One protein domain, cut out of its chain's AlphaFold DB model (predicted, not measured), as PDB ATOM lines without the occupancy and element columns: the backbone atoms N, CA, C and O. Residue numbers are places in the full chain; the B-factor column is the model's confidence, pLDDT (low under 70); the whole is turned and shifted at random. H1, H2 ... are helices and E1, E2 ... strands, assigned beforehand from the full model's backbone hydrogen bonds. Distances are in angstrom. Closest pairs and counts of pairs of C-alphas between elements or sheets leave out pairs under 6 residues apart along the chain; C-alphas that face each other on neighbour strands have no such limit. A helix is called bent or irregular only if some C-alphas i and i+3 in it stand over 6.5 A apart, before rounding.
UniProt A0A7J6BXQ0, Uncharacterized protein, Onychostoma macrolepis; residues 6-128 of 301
ATOM      1  N   PRO A   6      19.674  16.656  32.794       92.69
ATOM      2  CA  PRO A   6      21.112  16.796  32.589       92.69
ATOM      3  C   PRO A   6      21.788  17.575  33.725       92.69
ATOM      4  O   PRO A   6      21.329  18.651  34.122       92.69
ATOM      5  N   ILE A   7      22.907  17.059  34.236       91.94
ATOM      6  CA  ILE A   7      23.702  17.756  35.252       91.94
ATOM      7  C   ILE A   7      24.416  18.924  34.583       91.94
ATOM      8  O   ILE A   7      25.306  18.748  33.750       91.94
ATOM      9  N   THR A   8      24.051  20.137  34.987       89.00
ATOM     10  CA  THR A   8      24.699  21.364  34.530       89.00
ATOM     11  C   THR A   8      25.609  21.900  35.624       89.00
ATOM     12  O   THR A   8      25.213  22.057  36.775       89.00
ATOM     13  N   TYR A   9      26.866  22.168  35.272       87.19
ATOM     14  CA  TYR A   9      27.834  22.727  36.210       87.19
ATOM     15  C   TYR A   9      27.867  24.253  36.076       87.19
ATOM     16  O   TYR A   9      27.944  24.768  34.959       87.19
ATOM     17  N   PRO A  10      27.851  25.006  37.188       86.19
ATOM     18  CA  PRO A  10      27.920  26.456  37.124       86.19
ATOM     19  C   PRO A  10      29.318  26.899  36.673       86.19
ATOM     20  O   PRO A  10      30.310  26.260  37.016       86.19
ATOM     21  N   TYR A  11      29.420  28.047  35.994       83.56
ATOM     22  CA  TYR A  11      30.693  28.571  35.459       83.56
ATOM     23  C   TYR A  11      31.805  28.703  36.522       83.56
ATOM     24  O   TYR A  11      32.985  28.528  36.241       83.56
ATOM     25  N   LYS A  12      31.420  28.943  37.782       80.75
ATOM     26  CA  LYS A  12      32.325  29.007  38.943       80.75
ATOM     27  C   LYS A  12      32.949  27.663  39.353       80.75
ATOM     28  O   LYS A  12      33.913  27.657  40.112       80.75
ATOM     29  N   ALA A  13      32.420  26.528  38.894       82.25
ATOM     30  CA  ALA A  13      32.972  25.198  39.154       82.25
ATOM     31  C   ALA A  13      34.087  24.874  38.144       82.25
ATOM     32  O   ALA A  13      33.959  23.998  37.291       82.25
ATOM     33  N   THR A  14      35.188  25.621  38.233       82.31
ATOM     34  CA  THR A  14      36.298  25.573  37.267       82.31
ATOM     35  C   THR A  14      37.190  24.339  37.409       82.31
ATOM     36  O   THR A  14      37.913  24.001  36.477       82.31
ATOM     37  N   ASN A  15      37.132  23.639  38.548       86.06
ATOM     38  CA  ASN A  15      37.916  22.434  38.815       86.06
ATOM     39  C   ASN A  15      37.034  21.234  39.205       86.06
ATOM     40  O   ASN A  15      35.882  21.388  39.618       86.06
ATOM     41  N   GLU A  16      37.596  20.029  39.093       84.44
ATOM     42  CA  GLU A  16      36.879  18.768  39.326       84.44
ATOM     43  C   GLU A  16      36.380  18.602  40.770       84.44
ATOM     44  O   GLU A  16      35.318  18.026  40.993       84.44
ATOM     45  N   ILE A  17      37.079  19.167  41.759       86.12
ATOM     46  CA  ILE A  17      36.656  19.117  43.168       86.12
ATOM     47  C   ILE A  17      35.359  19.913  43.362       86.12
ATOM     48  O   ILE A  17      34.414  19.431  43.988       86.12
ATOM     49  N   LEU A  18      35.288  21.120  42.795       84.88
ATOM     50  CA  LEU A  18      34.102  21.972  42.859       84.88
ATOM     51  C   LEU A  18      32.935  21.374  42.074       84.88
ATOM     52  O   LEU A  18      31.801  21.438  42.548       84.88
ATOM     53  N   LYS A  19      33.199  20.754  40.917       85.12
ATOM     54  CA  LYS A  19      32.179  20.019  40.155       85.12
ATOM     55  C   LYS A  19      31.633  18.840  40.949       85.12
ATOM     56  O   LYS A  19      30.419  18.725  41.086       85.12
ATOM     57  N   LYS A  20      32.506  18.022  41.548       89.00
ATOM     58  CA  LYS A  20      32.105  16.901  42.409       89.00
ATOM     59  C   LYS A  20      31.249  17.378  43.581       89.00
ATOM     60  O   LYS A  20      30.174  16.831  43.797       89.00
ATOM     61  N   LYS A  21      31.677  18.430  44.287       89.88
ATOM     62  CA  LYS A  21      30.921  19.016  45.408       89.88
ATOM     63  C   LYS A  21      29.567  19.573  44.961       89.88
ATOM     64  O   LYS A  21      28.577  19.418  45.668       89.88
ATOM     65  N   HIS A  22      29.519  20.223  43.800       91.19
ATOM     66  CA  HIS A  22      28.271  20.727  43.234       91.19
ATOM     67  C   HIS A  22      27.311  19.589  42.887       91.19
ATOM     68  O   HIS A  22      26.155  19.647  43.286       91.19
ATOM     69  N   LYS A  23      27.802  18.547  42.208       91.94
ATOM     70  CA  LYS A  23      27.019  17.357  41.867       91.94
ATOM     71  C   LYS A  23      26.496  16.659  43.115       91.94
ATOM     72  O   LYS A  23      25.311  16.383  43.193       91.94
ATOM     73  N   GLU A  24      27.349  16.426  44.107       92.75
ATOM     74  CA  GLU A  24      26.929  15.812  45.366       92.75
ATOM     75  C   GLU A  24      25.816  16.621  46.041       92.75
ATOM     76  O   GLU A  24      24.806  16.050  46.449       92.75
ATOM     77  N   LYS A  25      25.968  17.950  46.100       93.56
ATOM     78  CA  LYS A  25      24.929  18.834  46.629       93.56
ATOM     79  C   LYS A  25      23.634  18.731  45.814       93.56
ATOM     80  O   LYS A  25      22.578  18.540  46.394       93.56
ATOM     81  N   LEU A  26      23.720  18.814  44.488       94.88
ATOM     82  CA  LEU A  26      22.567  18.750  43.586       94.88
ATOM     83  C   LEU A  26      21.764  17.453  43.761       94.88
ATOM     84  O   LEU A  26      20.535  17.488  43.796       94.88
ATOM     85  N   LEU A  27      22.462  16.321  43.879       95.38
ATOM     86  CA  LEU A  27      21.835  15.019  44.077       95.38
ATOM     87  C   LEU A  27      21.141  14.936  45.446       95.38
ATOM     88  O   LEU A  27      20.012  14.462  45.524       95.38
ATOM     89  N   LYS A  28      21.787  15.433  46.509       94.56
ATOM     90  CA  LYS A  28      21.232  15.439  47.873       94.56
ATOM     91  C   LYS A  28      20.064  16.411  48.051       94.56
ATOM     92  O   LYS A  28      19.132  16.092  48.775       94.56
ATOM     93  N   ASP A  29      20.087  17.562  47.380       95.38
ATOM     94  CA  ASP A  29      19.021  18.571  47.467       95.38
ATOM     95  C   ASP A  29      17.685  18.047  46.897       95.38
ATOM     96  O   ASP A  29      16.614  18.530  47.268       95.38
ATOM     97  N   ARG A  30      17.730  17.073  45.975       93.00
ATOM     98  CA  ARG A  30      16.545  16.445  45.368       93.00
ATOM     99  C   ARG A  30      16.735  14.925  45.290       93.00
ATOM    100  O   ARG A  30      17.043  14.415  44.206       93.00
ATOM    101  N   PRO A  31      16.553  14.199  46.410       94.25
ATOM    102  CA  PRO A  31      16.690  12.750  46.424       94.25
ATOM    103  C   PRO A  31      15.708  12.099  45.444       94.25
ATOM    104  O   PRO A  31      14.646  12.637  45.123       94.25
ATOM    105  N   GLU A  32      16.090  10.931  44.938       93.50
ATOM    106  CA  GLU A  32      15.304  10.076  44.046       93.50
ATOM    107  C   GLU A  32      14.777  10.814  42.803       93.50
ATOM    108  O   GLU A  32      13.693  10.515  42.288       93.50
ATOM    109  N   THR A  33      15.547  11.804  42.350       94.62
ATOM    110  CA  THR A  33      15.372  12.519  41.087       94.62
ATOM    111  C   THR A  33      16.456  12.052  40.128       94.62
ATOM    112  O   THR A  33      17.631  12.043  40.490       94.62
ATOM    113  N   LEU A  34      16.069  11.657  38.915       95.56
ATOM    114  CA  LEU A  34      17.018  11.198  37.909       95.56
ATOM    115  C   LEU A  34      17.812  12.365  37.338       95.56
ATOM    116  O   LEU A  34      17.239  13.302  36.779       95.56
ATOM    117  N   TYR A  35      19.129  12.251  37.410       96.31
ATOM    118  CA  TYR A  35      20.054  13.150  36.750       96.31
ATOM    119  C   TYR A  35      20.911  12.406  35.737       96.31
ATOM    120  O   TYR A  35      21.218  11.234  35.926       96.31
ATOM    121  N   SER A  36      21.338  13.100  34.691       95.25
ATOM    122  CA  SER A  36      22.164  12.535  33.628       95.25
ATOM    123  C   SER A  36      23.535  13.187  33.574       95.25
ATOM    124  O   SER A  36      23.648  14.405  33.414       95.25
ATOM    125  N   ASP A  37      24.583  12.372  33.687       91.56
ATOM    126  CA  ASP A  37      25.920  12.783  33.265       91.56
ATOM    127  C   ASP A  37      25.989  12.762  31.742       91.56
ATOM    128  O   ASP A  37      25.449  11.862  31.101       91.56
ATOM    129  N   LEU A  38      26.698  13.735  31.178       89.12
ATOM    130  CA  LEU A  38      26.929  13.818  29.745       89.12
ATOM    131  C   LEU A  38      28.402  13.558  29.426       89.12
ATOM    132  O   LEU A  38      29.309  14.061  30.099       89.12
ATOM    133  N   TYR A  39      28.637  12.822  28.349       84.19
ATOM    134  CA  TYR A  39      29.922  12.783  27.671       84.19
ATOM    135  C   TYR A  39      30.247  14.144  27.036       84.19
ATOM    136  O   TYR A  39      29.405  15.031  26.897       84.19
ATOM    137  N   LYS A  40      31.495  14.306  26.578       81.88
ATOM    138  CA  LYS A  40      31.943  15.537  25.898       81.88
ATOM    139  C   LYS A  40      31.184  15.827  24.599       81.88
ATOM    140  O   LYS A  40      31.138  16.977  24.182       81.88
ATOM    141  N   ASN A  41      30.630  14.796  23.967       84.31
ATOM    142  CA  ASN A  41      29.805  14.903  22.763       84.31
ATOM    143  C   ASN A  41      28.338  15.277  23.071       84.31
ATOM    144  O   ASN A  41      27.562  15.447  22.139       84.31
ATOM    145  N   GLY A  42      27.962  15.420  24.349       83.12
ATOM    146  CA  GLY A  42      26.602  15.748  24.780       83.12
ATOM    147  C   GLY A  42      25.675  14.542  24.950       83.12
ATOM    148  O   GLY A  42      24.538  14.725  25.374       83.12
ATOM    149  N   GLU A  43      26.136  13.324  24.664       86.94
ATOM    150  CA  GLU A  43      25.354  12.106  24.892       86.94
ATOM    151  C   GLU A  43      25.316  11.741  26.377       86.94
ATOM    152  O   GLU A  43      26.281  11.969  27.108       86.94
ATOM    153  N   VAL A  44      24.215  11.134  26.826       89.94
ATOM    154  CA  VAL A  44      24.078  10.685  28.214       89.94
ATOM    155  C   VAL A  44      25.009   9.502  28.468       89.94
ATOM    156  O   VAL A  44      24.897   8.461  27.824       89.94
ATOM    157  N   SER A  45      25.914   9.652  29.431       90.81
ATOM    158  CA  SER A  45      26.834   8.593  29.831       90.81
ATOM    159  C   SER A  45      26.248   7.693  30.906       90.81
ATOM    160  O   SER A  45      26.359   6.473  30.824       90.81
ATOM    161  N   ASN A  46      25.636   8.294  31.928       94.06
ATOM    162  CA  ASN A  46      25.108   7.588  33.090       94.06
ATOM    163  C   ASN A  46      23.879   8.317  33.619       94.06
ATOM    164  O   ASN A  46      23.850   9.549  33.617       94.06
ATOM    165  N   ILE A  47      22.947   7.559  34.184       96.00
ATOM    166  CA  ILE A  47      21.869   8.102  35.008       96.00
ATOM    167  C   ILE A  47      22.260   7.948  36.473       96.00
ATOM    168  O   ILE A  47      22.725   6.890  36.891       96.00
ATOM    169  N   ILE A  48      22.107   9.002  37.262       96.75
ATOM    170  CA  ILE A  48      22.522   9.049  38.659       96.75
ATOM    171  C   ILE A  48      21.421   9.696  39.485       96.75
ATOM    172  O   ILE A  48      20.834  10.698  39.087       96.75
ATOM    173  N   PHE A  49      21.173   9.151  40.665       97.38
ATOM    174  CA  PHE A  49      20.336   9.785  41.674       97.38
ATOM    175  C   PHE A  49      20.880   9.476  43.069       97.38
ATOM    176  O   PHE A  49      21.775   8.646  43.241       97.38
ATOM    177  N   TYR A  50      20.361  10.182  44.066       97.56
ATOM    178  CA  TYR A  50      20.676   9.946  45.470       97.56
ATOM    179  C   TYR A  50      19.468   9.359  46.191       97.56
ATOM    180  O   TYR A  50      18.341   9.755  45.914       97.56
ATOM    181  N   THR A  51      19.695   8.442  47.116       96.38
ATOM    182  CA  THR A  51      18.687   7.916  48.034       96.38
ATOM    183  C   THR A  51      19.259   7.884  49.443       96.38
ATOM    184  O   THR A  51      20.452   7.654  49.632       96.38
ATOM    185  N   GLU A  52      18.402   8.099  50.431       95.69
ATOM    186  CA  GLU A  52      18.748   7.914  51.842       95.69
ATOM    187  C   GLU A  52      18.738   6.427  52.231       95.69
ATOM    188  O   GLU A  52      19.477   6.026  53.123       95.69
ATOM    189  N   ASP A  53      18.005   5.595  51.478       95.19
ATOM    190  CA  ASP A  53      17.815   4.166  51.748       95.19
ATOM    191  C   ASP A  53      18.352   3.313  50.584       95.19
ATOM    192  O   ASP A  53      17.584   2.866  49.722       95.19
ATOM    193  N   PRO A  54      19.677   3.099  50.487       93.75
ATOM    194  CA  PRO A  54      20.262   2.320  49.397       93.75
ATOM    195  C   PRO A  54      19.805   0.851  49.398       93.75
ATOM    196  O   PRO A  54      19.690   0.259  48.326       93.75
ATOM    197  N   GLU A  55      19.484   0.275  50.561       92.62
ATOM    198  CA  GLU A  55      19.001  -1.110  50.676       92.62
ATOM    199  C   GLU A  55      17.599  -1.300  50.085       92.62
ATOM    200  O   GLU A  55      17.369  -2.239  49.323       92.62
ATOM    201  N   ALA A  56      16.679  -0.368  50.343       94.69
ATOM    202  CA  ALA A  56      15.332  -0.419  49.774       94.69
ATOM    203  C   ALA A  56      15.368  -0.401  48.236       94.69
ATOM    204  O   ALA A  56      14.623  -1.132  47.577       94.69
ATOM    205  N   TRP A  57      16.279   0.397  47.671       95.81
ATOM    206  CA  TRP A  57      16.530   0.464  46.231       95.81
ATOM    207  C   TRP A  57      17.230  -0.781  45.690       95.81
ATOM    208  O   TRP A  57      16.867  -1.250  44.613       95.81
ATOM    209  N   HIS A  58      18.188  -1.344  46.427       93.88
ATOM    210  CA  HIS A  58      18.823  -2.614  46.076       93.88
ATOM    211  C   HIS A  58      17.773  -3.724  45.919       93.88
ATOM    212  O   HIS A  58      17.685  -4.355  44.859       93.88
ATOM    213  N   SER A  59      16.914  -3.892  46.927       93.19
ATOM    214  CA  SER A  59      15.825  -4.873  46.909       93.19
ATOM    215  C   SER A  59      14.811  -4.590  45.801       93.19
ATOM    216  O   SER A  59      14.408  -5.508  45.089       93.19
ATOM    217  N   ALA A  60      14.443  -3.325  45.582       95.75
ATOM    218  CA  ALA A  60      13.489  -2.949  44.539       95.75
ATOM    219  C   ALA A  60      13.996  -3.250  43.123       95.75
ATOM    220  O   ALA A  60      13.241  -3.770  42.302       95.75
ATOM    221  N   ILE A  61      15.269  -2.958  42.831       94.12
ATOM    222  CA  ILE A  61      15.880  -3.253  41.525       94.12
ATOM    223  C   ILE A  61      15.955  -4.767  41.313       94.12
ATOM    224  O   ILE A  61      15.606  -5.250  40.236       94.12
ATOM    225  N   ARG A  62      16.343  -5.522  42.346       92.00
ATOM    226  CA  ARG A  62      16.400  -6.990  42.304       92.00
ATOM    227  C   ARG A  62      15.033  -7.623  42.039       92.00
ATOM    228  O   ARG A  62      14.928  -8.532  41.232       92.00
ATOM    229  N   GLN A  63      13.982  -7.138  42.694       91.81
ATOM    230  CA  GLN A  63      12.611  -7.611  42.467       91.81
ATOM    231  C   GLN A  63      12.055  -7.184  41.103       91.81
ATOM    232  O   GLN A  63      11.059  -7.730  40.630       91.81
ATOM    233  N   HIS A  64      12.610  -6.131  40.503       93.69
ATOM    234  CA  HIS A  64      12.156  -5.631  39.210       93.69
ATOM    235  C   HIS A  64      12.770  -6.380  38.035       93.69
ATOM    236  O   HIS A  64      12.064  -6.654  37.070       93.69
ATOM    237  N   TYR A  65      14.045  -6.744  38.135       90.00
ATOM    238  CA  TYR A  65      14.755  -7.465  37.087       90.00
ATOM    239  C   TYR A  65      15.045  -8.909  37.532       90.00
ATOM    240  O   TYR A  65      15.901  -9.113  38.394       90.00
ATOM    241  N   PRO A  66      14.376  -9.923  36.950       80.44
ATOM    242  CA  PRO A  66      14.500 -11.313  37.397       80.44
ATOM    243  C   PRO A  66      15.891 -11.915  37.139       80.44
ATOM    244  O   PRO A  66      16.345 -12.772  37.892       80.44
ATOM    245  N   THR A  67      16.602 -11.437  36.118       84.31
ATOM    246  CA  THR A  67      17.917 -11.925  35.663       84.31
ATOM    247  C   THR A  67      19.083 -11.057  36.162       84.31
ATOM    248  O   THR A  67      20.022 -10.735  35.425       84.31
ATOM    249  N   VAL A  68      19.028 -10.625  37.426       86.06
ATOM    250  CA  VAL A  68      20.079  -9.798  38.036       86.06
ATOM    251  C   VAL A  68      21.208 -10.648  38.596       86.06
ATOM    252  O   VAL A  68      21.017 -11.447  39.509       86.06
ATOM    253  N   ILE A  69      22.422 -10.380  38.119       85.19
ATOM    254  CA  ILE A  69      23.658 -10.848  38.745       85.19
ATOM    255  C   ILE A  69      24.123  -9.800  39.749       85.19
ATOM    256  O   ILE A  69      24.361  -8.642  39.396       85.19
ATOM    257  N   ILE A  70      24.296 -10.231  40.993       87.31
ATOM    258  CA  ILE A  70      24.765  -9.393  42.094       87.31
ATOM    259  C   ILE A  70      26.272  -9.585  42.243       87.31
ATOM    260  O   ILE A  70      26.770 -10.708  42.284       87.31
ATOM    261  N   LYS A  71      27.014  -8.481  42.318       85.38
ATOM    262  CA  LYS A  71      28.444  -8.467  42.634       85.38
ATOM    263  C   LYS A  71      28.705  -7.482  43.764       85.38
ATOM    264  O   LYS A  71      28.245  -6.340  43.714       85.38
ATOM    265  N   GLY A  72      29.482  -7.902  44.757       79.81
ATOM    266  CA  GLY A  72      30.012  -6.993  45.769       79.81
ATOM    267  C   GLY A  72      31.006  -6.006  45.151       79.81
ATOM    268  O   GLY A  72      31.841  -6.383  44.325       79.81
ATOM    269  N   ILE A  73      30.923  -4.736  45.546       83.81
ATOM    270  CA  ILE A  73      31.954  -3.727  45.265       83.81
ATOM    271  C   ILE A  73      32.409  -3.100  46.583       83.81
ATOM    272  O   ILE A  73      31.668  -3.086  47.562       83.81
ATOM    273  N   SER A  74      33.628  -2.554  46.615       70.12
ATOM    274  CA  SER A  74      34.297  -2.090  47.846       70.12
ATOM    275  C   SER A  74      33.448  -1.193  48.757       70.12
ATOM    276  O   SER A  74      33.628  -1.223  49.968       70.12
ATOM    277  N   ASN A  75      32.503  -0.425  48.198       84.31
ATOM    278  CA  ASN A  75      31.600   0.454  48.942       84.31
ATOM    279  C   ASN A  75      30.124   0.313  48.534       84.31
ATOM    280  O   ASN A  75      29.400   1.313  48.515       84.31
ATOM    281  N   GLY A  76      29.664  -0.898  48.208       92.00
ATOM    282  CA  GLY A  76      28.254  -1.133  47.893       92.00
ATOM    283  C   GLY A  76      27.991  -2.368  47.038       92.00
ATOM    284  O   GLY A  76      28.716  -3.359  47.123       92.00
ATOM    285  N   TRP A  77      26.971  -2.284  46.187       94.00
ATOM    286  CA  TRP A  77      26.524  -3.376  45.323       94.00
ATOM    287  C   TRP A  77      26.577  -2.983  43.855       94.00
ATOM    288  O   TRP A  77      26.274  -1.847  43.486       94.00
ATOM    289  N   LYS A  78      26.930  -3.941  43.005       94.25
ATOM    290  CA  LYS A  78      26.819  -3.842  41.554       94.25
ATOM    291  C   LYS A  78      25.814  -4.878  41.071       94.25
ATOM    292  O   LYS A  78      26.045  -6.075  41.204       94.25
ATOM    293  N   LEU A  79      24.723  -4.405  40.486       93.88
ATOM    294  CA  LEU A  79      23.670  -5.217  39.891       93.88
ATOM    295  C   LEU A  79      23.838  -5.186  38.373       93.88
ATOM    296  O   LEU A  79      23.865  -4.109  37.776       93.88
ATOM    297  N   GLN A  80      23.987  -6.351  37.752       92.88
ATOM    298  CA  GLN A  80      24.081  -6.493  36.300       92.88
ATOM    299  C   GLN A  80      22.847  -7.236  35.795       92.88
ATOM    300  O   GLN A  80      22.685  -8.419  36.077       92.88
ATOM    301  N   VAL A  81      21.988  -6.539  35.056       90.31
ATOM    302  CA  VAL A  81      20.809  -7.116  34.402       90.31
ATOM    303  C   VAL A  81      21.245  -7.686  33.058       90.31
ATOM    304  O   VAL A  81      21.809  -6.956  32.232       90.31
ATOM    305  N   LYS A  82      20.997  -8.978  32.844       84.94
ATOM    306  CA  LYS A  82      21.215  -9.650  31.558       84.94
ATOM    307  C   LYS A  82      19.897  -9.835  30.813       84.94
ATOM    308  O   LYS A  82      18.849 -10.000  31.432       84.94
ATOM    309  N   GLU A  83      19.967  -9.808  29.491       75.25
ATOM    310  CA  GLU A  83      18.874 -10.280  28.640       75.25
ATOM    311  C   GLU A  83      18.815 -11.817  28.686       75.25
ATOM    312  O   GLU A  83      19.841 -12.459  28.907       75.25
ATOM    313  N   GLU A  84      17.620 -12.395  28.551       64.44
ATOM    314  CA  GLU A  84      17.409 -13.852  28.636       64.44
ATOM    315  C   GLU A  84      18.029 -14.617  27.452       64.44
ATOM    316  O   GLU A  84      18.288 -15.811  27.582       64.44
ATOM    317  N   ASP A  85      18.322 -13.940  26.334       61.38
ATOM    318  CA  ASP A  85      18.968 -14.560  25.178       61.38
ATOM    319  C   ASP A  85      20.494 -14.665  25.358       61.38
ATOM    320  O   ASP A  85      21.226 -13.683  25.518       61.38
ATOM    321  N   ASP A  86      20.940 -15.919  25.318       51.00
ATOM    322  CA  ASP A  86      22.203 -16.520  25.758       51.00
ATOM    323  C   ASP A  86      23.452 -16.092  24.958       51.00
ATOM    324  O   ASP A  86      24.183 -16.897  24.383       51.00
ATOM    325  N   SER A  87      23.715 -14.789  24.880       55.06
ATOM    326  CA  SER A  87      25.011 -14.260  24.448       55.06
ATOM    327  C   SER A  87      25.767 -13.753  25.670       55.06
ATOM    328  O   SER A  87      25.384 -12.746  26.268       55.06
ATOM    329  N   GLU A  88      26.875 -14.417  26.015       53.03
ATOM    330  CA  GLU A  88      27.718 -14.200  27.211       53.03
ATOM    331  C   GLU A  88      28.158 -12.739  27.479       53.03
ATOM    332  O   GLU A  88      28.701 -12.439  28.544       53.03
ATOM    333  N   SER A  89      27.891 -11.803  26.563       53.53
ATOM    334  CA  SER A  89      28.342 -10.413  26.618       53.53
ATOM    335  C   SER A  89      27.242  -9.342  26.720       53.53
ATOM    336  O   SER A  89      27.604  -8.168  26.843       53.53
ATOM    337  N   ASN A  90      25.938  -9.651  26.696       67.31
ATOM    338  CA  ASN A  90      24.920  -8.583  26.641       67.31
ATOM    339  C   ASN A  90      24.414  -8.150  28.030       67.31
ATOM    340  O   ASN A  90      23.259  -8.357  28.405       67.31
ATOM    341  N   VAL A  91      25.295  -7.546  28.839       65.56
ATOM    342  CA  VAL A  91      24.847  -6.824  30.042       65.56
ATOM    343  C   VAL A  91      24.062  -5.591  29.591       65.56
ATOM    344  O   VAL A  91      24.647  -4.594  29.171       65.56
ATOM    345  N   MET A  92      22.737  -5.663  29.708       84.12
ATOM    346  CA  MET A  92      21.804  -4.610  29.306       84.12
ATOM    347  C   MET A  92      21.916  -3.393  30.220       84.12
ATOM    348  O   MET A  92      22.038  -2.267  29.749       84.12
ATOM    349  N   ILE A  93      21.872  -3.603  31.536       91.88
ATOM    350  CA  ILE A  93      21.872  -2.521  32.525       91.88
ATOM    351  C   ILE A  93      22.842  -2.881  33.645       91.88
ATOM    352  O   ILE A  93      22.846  -3.997  34.158       91.88
ATOM    353  N   THR A  94      23.670  -1.923  34.043       94.44
ATOM    354  CA  THR A  94      24.505  -2.016  35.242       94.44
ATOM    355  C   THR A  94      24.095  -0.925  36.217       94.44
ATOM    356  O   THR A  94      24.233   0.254  35.897       94.44
ATOM    357  N   ALA A  95      23.643  -1.302  37.411       95.81
ATOM    358  CA  ALA A  95      23.350  -0.382  38.503       95.81
ATOM    359  C   ALA A  95      24.373  -0.564  39.632       95.81
ATOM    360  O   ALA A  95      24.478  -1.635  40.222       95.81
ATOM    361  N   ASN A  96      25.131   0.485  39.938       96.06
ATOM    362  CA  ASN A  96      26.015   0.545  41.096       96.06
ATOM    363  C   ASN A  96      25.316   1.334  42.206       96.06
ATOM    364  O   ASN A  96      24.976   2.502  42.013       96.06
ATOM    365  N   LEU A  97      25.118   0.704  43.358       96.06
ATOM    366  CA  LEU A  97      24.509   1.295  44.543       96.06
ATOM    367  C   LEU A  97      25.587   1.442  45.603       96.06
ATOM    368  O   LEU A  97      26.112   0.448  46.098       96.06
ATOM    369  N   TYR A  98      25.924   2.677  45.945       94.50
ATOM    370  CA  TYR A  98      26.944   2.978  46.934       94.50
ATOM    371  C   TYR A  98      26.320   3.168  48.315       94.50
ATOM    372  O   TYR A  98      25.256   3.773  48.455       94.50
ATOM    373  N   LYS A  99      27.034   2.741  49.363       89.81
ATOM    374  CA  LYS A  99      26.615   2.911  50.768       89.81
ATOM    375  C   LYS A  99      26.385   4.370  51.167       89.81
ATOM    376  O   LYS A  99      25.669   4.644  52.115       89.81
ATOM    377  N   ASN A 100      26.981   5.314  50.438       91.31
ATOM    378  CA  ASN A 100      26.766   6.741  50.655       91.31
ATOM    379  C   ASN A 100      25.435   7.258  50.077       91.31
ATOM    380  O   ASN A 100      25.253   8.470  50.063       91.31
ATOM    381  N   GLY A 101      24.573   6.387  49.540       94.12
ATOM    382  CA  GLY A 101      23.278   6.741  48.957       94.12
ATOM    383  C   GLY A 101      23.309   7.077  47.464       94.12
ATOM    384  O   GLY A 101      22.264   7.292  46.858       94.12
ATOM    385  N   THR A 102      24.482   7.128  46.828       96.06
ATOM    386  CA  THR A 102      24.558   7.375  45.379       96.06
ATOM    387  C   THR A 102      24.183   6.111  44.615       96.06
ATOM    388  O   THR A 102      24.755   5.050  44.859       96.06
ATOM    389  N   VAL A 103      23.287   6.230  43.640       96.62
ATOM    390  CA  VAL A 103      22.958   5.159  42.695       96.62
ATOM    391  C   VAL A 103      23.331   5.620  41.294       96.62
ATOM    392  O   VAL A 103      22.939   6.706  40.877       96.62
ATOM    393  N   MET A 104      24.100   4.806  40.573       96.44
ATOM    394  CA  MET A 104      24.555   5.080  39.210       96.44
ATOM    395  C   MET A 104      24.161   3.937  38.278       96.44
ATOM    396  O   MET A 104      24.529   2.792  38.520       96.44
ATOM    397  N   ILE A 105      23.473   4.262  37.191       95.94
ATOM    398  CA  ILE A 105      22.963   3.332  36.188       95.94
ATOM    399  C   ILE A 105      23.659   3.593  34.847       95.94
ATOM    400  O   ILE A 105      23.797   4.741  34.416       95.94
ATOM    401  N   GLN A 106      24.107   2.519  34.200       94.44
ATOM    402  CA  GLN A 106      24.831   2.507  32.925       94.44
ATOM    403  C   GLN A 106      24.257   1.425  31.995       94.44
ATOM    404  O   GLN A 106      23.675   0.452  32.475       94.44
ATOM    405  N   GLY A 107      24.457   1.560  30.680       92.06
ATOM    406  CA  GLY A 107      23.961   0.615  29.669       92.06
ATOM    407  C   GLY A 107      22.694   1.124  28.978       92.06
ATOM    408  O   GLY A 107      22.688   2.230  28.441       92.06
ATOM    409  N   ASN A 108      21.615   0.345  28.989       90.75
ATOM    410  CA  ASN A 108      20.327   0.707  28.403       90.75
ATOM    411  C   ASN A 108      19.580   1.727  29.282       90.75
ATOM    412  O   ASN A 108      18.670   1.412  30.057       90.75
ATOM    413  N   LEU A 109      20.001   2.986  29.158       92.06
ATOM    414  CA  LEU A 109      19.484   4.102  29.948       92.06
ATOM    415  C   LEU A 109      18.001   4.381  29.670       92.06
ATOM    416  O   LEU A 109      17.252   4.632  30.608       92.06
ATOM    417  N   LYS A 110      17.547   4.241  28.417       90.31
ATOM    418  CA  LYS A 110      16.141   4.469  28.033       90.31
ATOM    419  C   LYS A 110      15.186   3.509  28.739       90.31
ATOM    420  O   LYS A 110      14.131   3.919  29.219       90.31
ATOM    421  N   GLN A 111      15.559   2.230  28.814       90.25
ATOM    422  CA  GLN A 111      14.776   1.239  29.548       90.25
ATOM    423  C   GLN A 111      14.772   1.554  31.050       90.25
ATOM    424  O   GLN A 111      13.721   1.521  31.686       90.25
ATOM    425  N   SER A 112      15.920   1.966  31.593       91.50
ATOM    426  CA  SER A 112      16.044   2.352  33.003       91.50
ATOM    427  C   SER A 112      15.155   3.553  33.372       91.50
ATOM    428  O   SER A 112      14.515   3.539  34.420       91.50
ATOM    429  N   GLU A 113      15.061   4.578  32.517       93.12
ATOM    430  CA  GLU A 113      14.167   5.738  32.717       93.12
ATOM    431  C   GLU A 113      12.690   5.346  32.690       93.12
ATOM    432  O   GLU A 113      11.892   5.825  33.502       93.12
ATOM    433  N   LYS A 114      12.319   4.451  31.768       93.19
ATOM    434  CA  LYS A 114      10.956   3.923  31.660       93.19
ATOM    435  C   LYS A 114      10.555   3.158  32.924       93.19
ATOM    436  O   LYS A 114       9.441   3.344  33.419       93.19
ATOM    437  N   ASP A 115      11.467   2.351  33.450       93.94
ATOM    438  CA  ASP A 115      11.229   1.493  34.612       93.94
ATOM    439  C   ASP A 115      11.337   2.241  35.947       93.94
ATOM    440  O   ASP A 115      10.815   1.782  36.965       93.94
ATOM    441  N   PHE A 116      11.968   3.418  35.953       95.12
ATOM    442  CA  PHE A 116      12.318   4.142  37.171       95.12
ATOM    443  C   PHE A 116      11.141   4.360  38.125       95.12
ATOM    444  O   PHE A 116      11.284   4.136  39.321       95.12
ATOM    445  N   LEU A 117       9.970   4.771  37.625       94.44
ATOM    446  CA  LEU A 117       8.802   5.005  38.487       94.44
ATOM    447  C   LEU A 117       8.300   3.722  39.155       94.44
ATOM    448  O   LEU A 117       7.871   3.763  40.305       94.44
ATOM    449  N   GLN A 118       8.370   2.591  38.453       95.19
ATOM    450  CA  GLN A 118       7.946   1.300  38.994       95.19
ATOM    451  C   GLN A 118       8.921   0.831  40.075       95.19
ATOM    452  O   GLN A 118       8.500   0.451  41.167       95.19
ATOM    453  N   ILE A 119      10.224   0.936  39.802       95.81
ATOM    454  CA  ILE A 119      11.282   0.615  40.768       95.81
ATOM    455  C   ILE A 119      11.185   1.540  41.985       95.81
ATOM    456  O   ILE A 119      11.250   1.066  43.114       95.81
ATOM    457  N   LYS A 120      10.965   2.844  41.780       95.25
ATOM    458  CA  LYS A 120      10.785   3.824  42.858       95.25
ATOM    459  C   LYS A 120       9.586   3.483  43.739       95.25
ATOM    460  O   LYS A 120       9.709   3.529  44.958       95.25
ATOM    461  N   GLY A 121       8.454   3.095  43.146       94.38
ATOM    462  CA  GLY A 121       7.282   2.635  43.895       94.38
ATOM    463  C   GLY A 121       7.588   1.409  44.759       94.38
ATOM    464  O   GLY A 121       7.283   1.405  45.949       94.38
ATOM    465  N   LYS A 122       8.282   0.407  44.201       94.88
ATOM    466  CA  LYS A 122       8.753  -0.770  44.957       94.88
ATOM    467  C   LYS A 122       9.722  -0.383  46.078       94.88
ATOM    468  O   LYS A 122       9.597  -0.877  47.192       94.88
ATOM    469  N   ALA A 123      10.654   0.532  45.815       94.25
ATOM    470  CA  ALA A 123      11.596   1.014  46.820       94.25
ATOM    471  C   ALA A 123      10.864   1.704  47.976       94.25
ATOM    472  O   ALA A 123      11.184   1.449  49.129       94.25
ATOM    473  N   GLN A 124       9.845   2.518  47.693       93.12
ATOM    474  CA  GLN A 124       9.028   3.153  48.729       93.12
ATOM    475  C   GLN A 124       8.268   2.133  49.583       93.12
ATOM    476  O   GLN A 124       8.268   2.265  50.803       93.12
ATOM    477  N   LEU A 125       7.706   1.085  48.971       91.44
ATOM    478  CA  LEU A 125       7.075  -0.014  49.711       91.44
ATOM    479  C   LEU A 125       8.075  -0.732  50.628       91.44
ATOM    480  O   LEU A 125       7.771  -0.985  51.794       91.44
ATOM    481  N   ASN A 126       9.290  -0.978  50.130       88.12
ATOM    482  CA  ASN A 126      10.368  -1.589  50.909       88.12
ATOM    483  C   ASN A 126      10.824  -0.698  52.081       88.12
ATOM    484  O   ASN A 126      11.209  -1.227  53.115       88.12
ATOM    485  N   LYS A 127      10.749   0.637  51.960       87.88
ATOM    486  CA  LYS A 127      11.035   1.565  53.075       87.88
ATOM    487  C   LYS A 127       9.966   1.522  54.161       87.88
ATOM    488  O   LYS A 127      10.278   1.640  55.338       87.88
ATOM    489  N   THR A 128       8.699   1.402  53.764       74.31
ATOM    490  CA  THR A 128       7.560   1.374  54.697       74.31
ATOM    491  C   THR A 128       7.359   0.022  55.373       74.31
ATOM    492  O   THR A 128       6.644  -0.054  56.369       74.31
TER     493      THR A 128
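AT A GLANCE: This is residues 6 to 128 of the 301 residues of an uncharacterized protein of Onychostoma macrolepis (UniProt A0A7J6BXQ0). Picture one twisted sheet of six strands, with H2 and H3 packed over one of its faces and crossing each other steeply. H1 sits toward the E1 and E2 end of the sheet, away from those two helices, and reaches the sheet with its residues 23 to 29. The printed part has 123 residues, with three named helices and six named strands in the order H1 E1 E2 H2 E3 E4 E5 E6 H3. The sheet's order is E1 E2 E6 E5 E4 E3, antiparallel throughout, and the class is mixed, helices and strands. The whole is compact, with a radius of gyration of the C-alphas of 14.9 A and spans of 47 by 37 by 29 A.

IN THESE COORDINATES: Start in the sheet with E5, residues 91 to 98, 19.6 A long, from C-alpha 91 at (24.847, -6.824, 30.042). Beside it run E4, residues 76 to 82, 19.7 A, and E6, residues 102 to 107, 17.1 A. The sheet's other strands are its edge strands E3, residues 68 to 73, and E1, residues 35 to 38, and the inner strand E2, residues 44 to 50. Find C-alpha 16 at (36.879, 18.768, 39.326); from there H1 runs to residue 29, 19.6 A. H2 is residues 54 to 64, 15.3 A. H3, residues 109 to 128, spans 27.6 A and ends at C-alpha 128, (7.560, 1.374, 54.697).

HOW THE PARTS SIT: Look first at E3 E4 E5 E6, a meander, each strand the antiparallel neighbour of the one before. Between E5 and E6 find N 96 and O 104, 2.8 A; between E4 and E5, N 79 and O 95, 2.8 A; between E3 and E4, N 71 and O 78, 2.8 A. E2 and E6 are antiparallel neighbours with N 49 and O 103 within hydrogen-bond range at 3.0 A, and the hairpin E1 and E2 has N 37 and O 46 at 2.9 A. H2 lies over E5 and E4 at a height over the sheet of 9.2 A, along the strands. H3 lies over E6 on the same face. H2 and H3 touch, opposite ways at a steep tilt of 62 degrees; H3 uses residues 119 to 127 alone, and the closest C-alphas, of Ala 60 and Ala 123, are 4.9 A apart. H1 lies over E2, with the C-alphas of Leu 27 and Tyr 50 closest at 5.4 A, and is apart from H2 and H3. With H1 on the other face the arrangement is three layers, helices on both faces of a sheet. H3 is irregular, C-alphas 114 and 117 being 7.2 A apart, and has a kink of 50 degrees near residue 116. In H1 and H2 every O i to N i+4 pair is within hydrogen-bond range; in H3, 14 of 16 are.

THE WHOLE: The two C-alphas farthest apart, those of Lys 12 and Asp 86, are 48.5 A from each other. The printed part has no cut, and no link is long. Confidence is low at residues 84 to 91, where pLDDT is under 70; the mean of the printed part is 88.7.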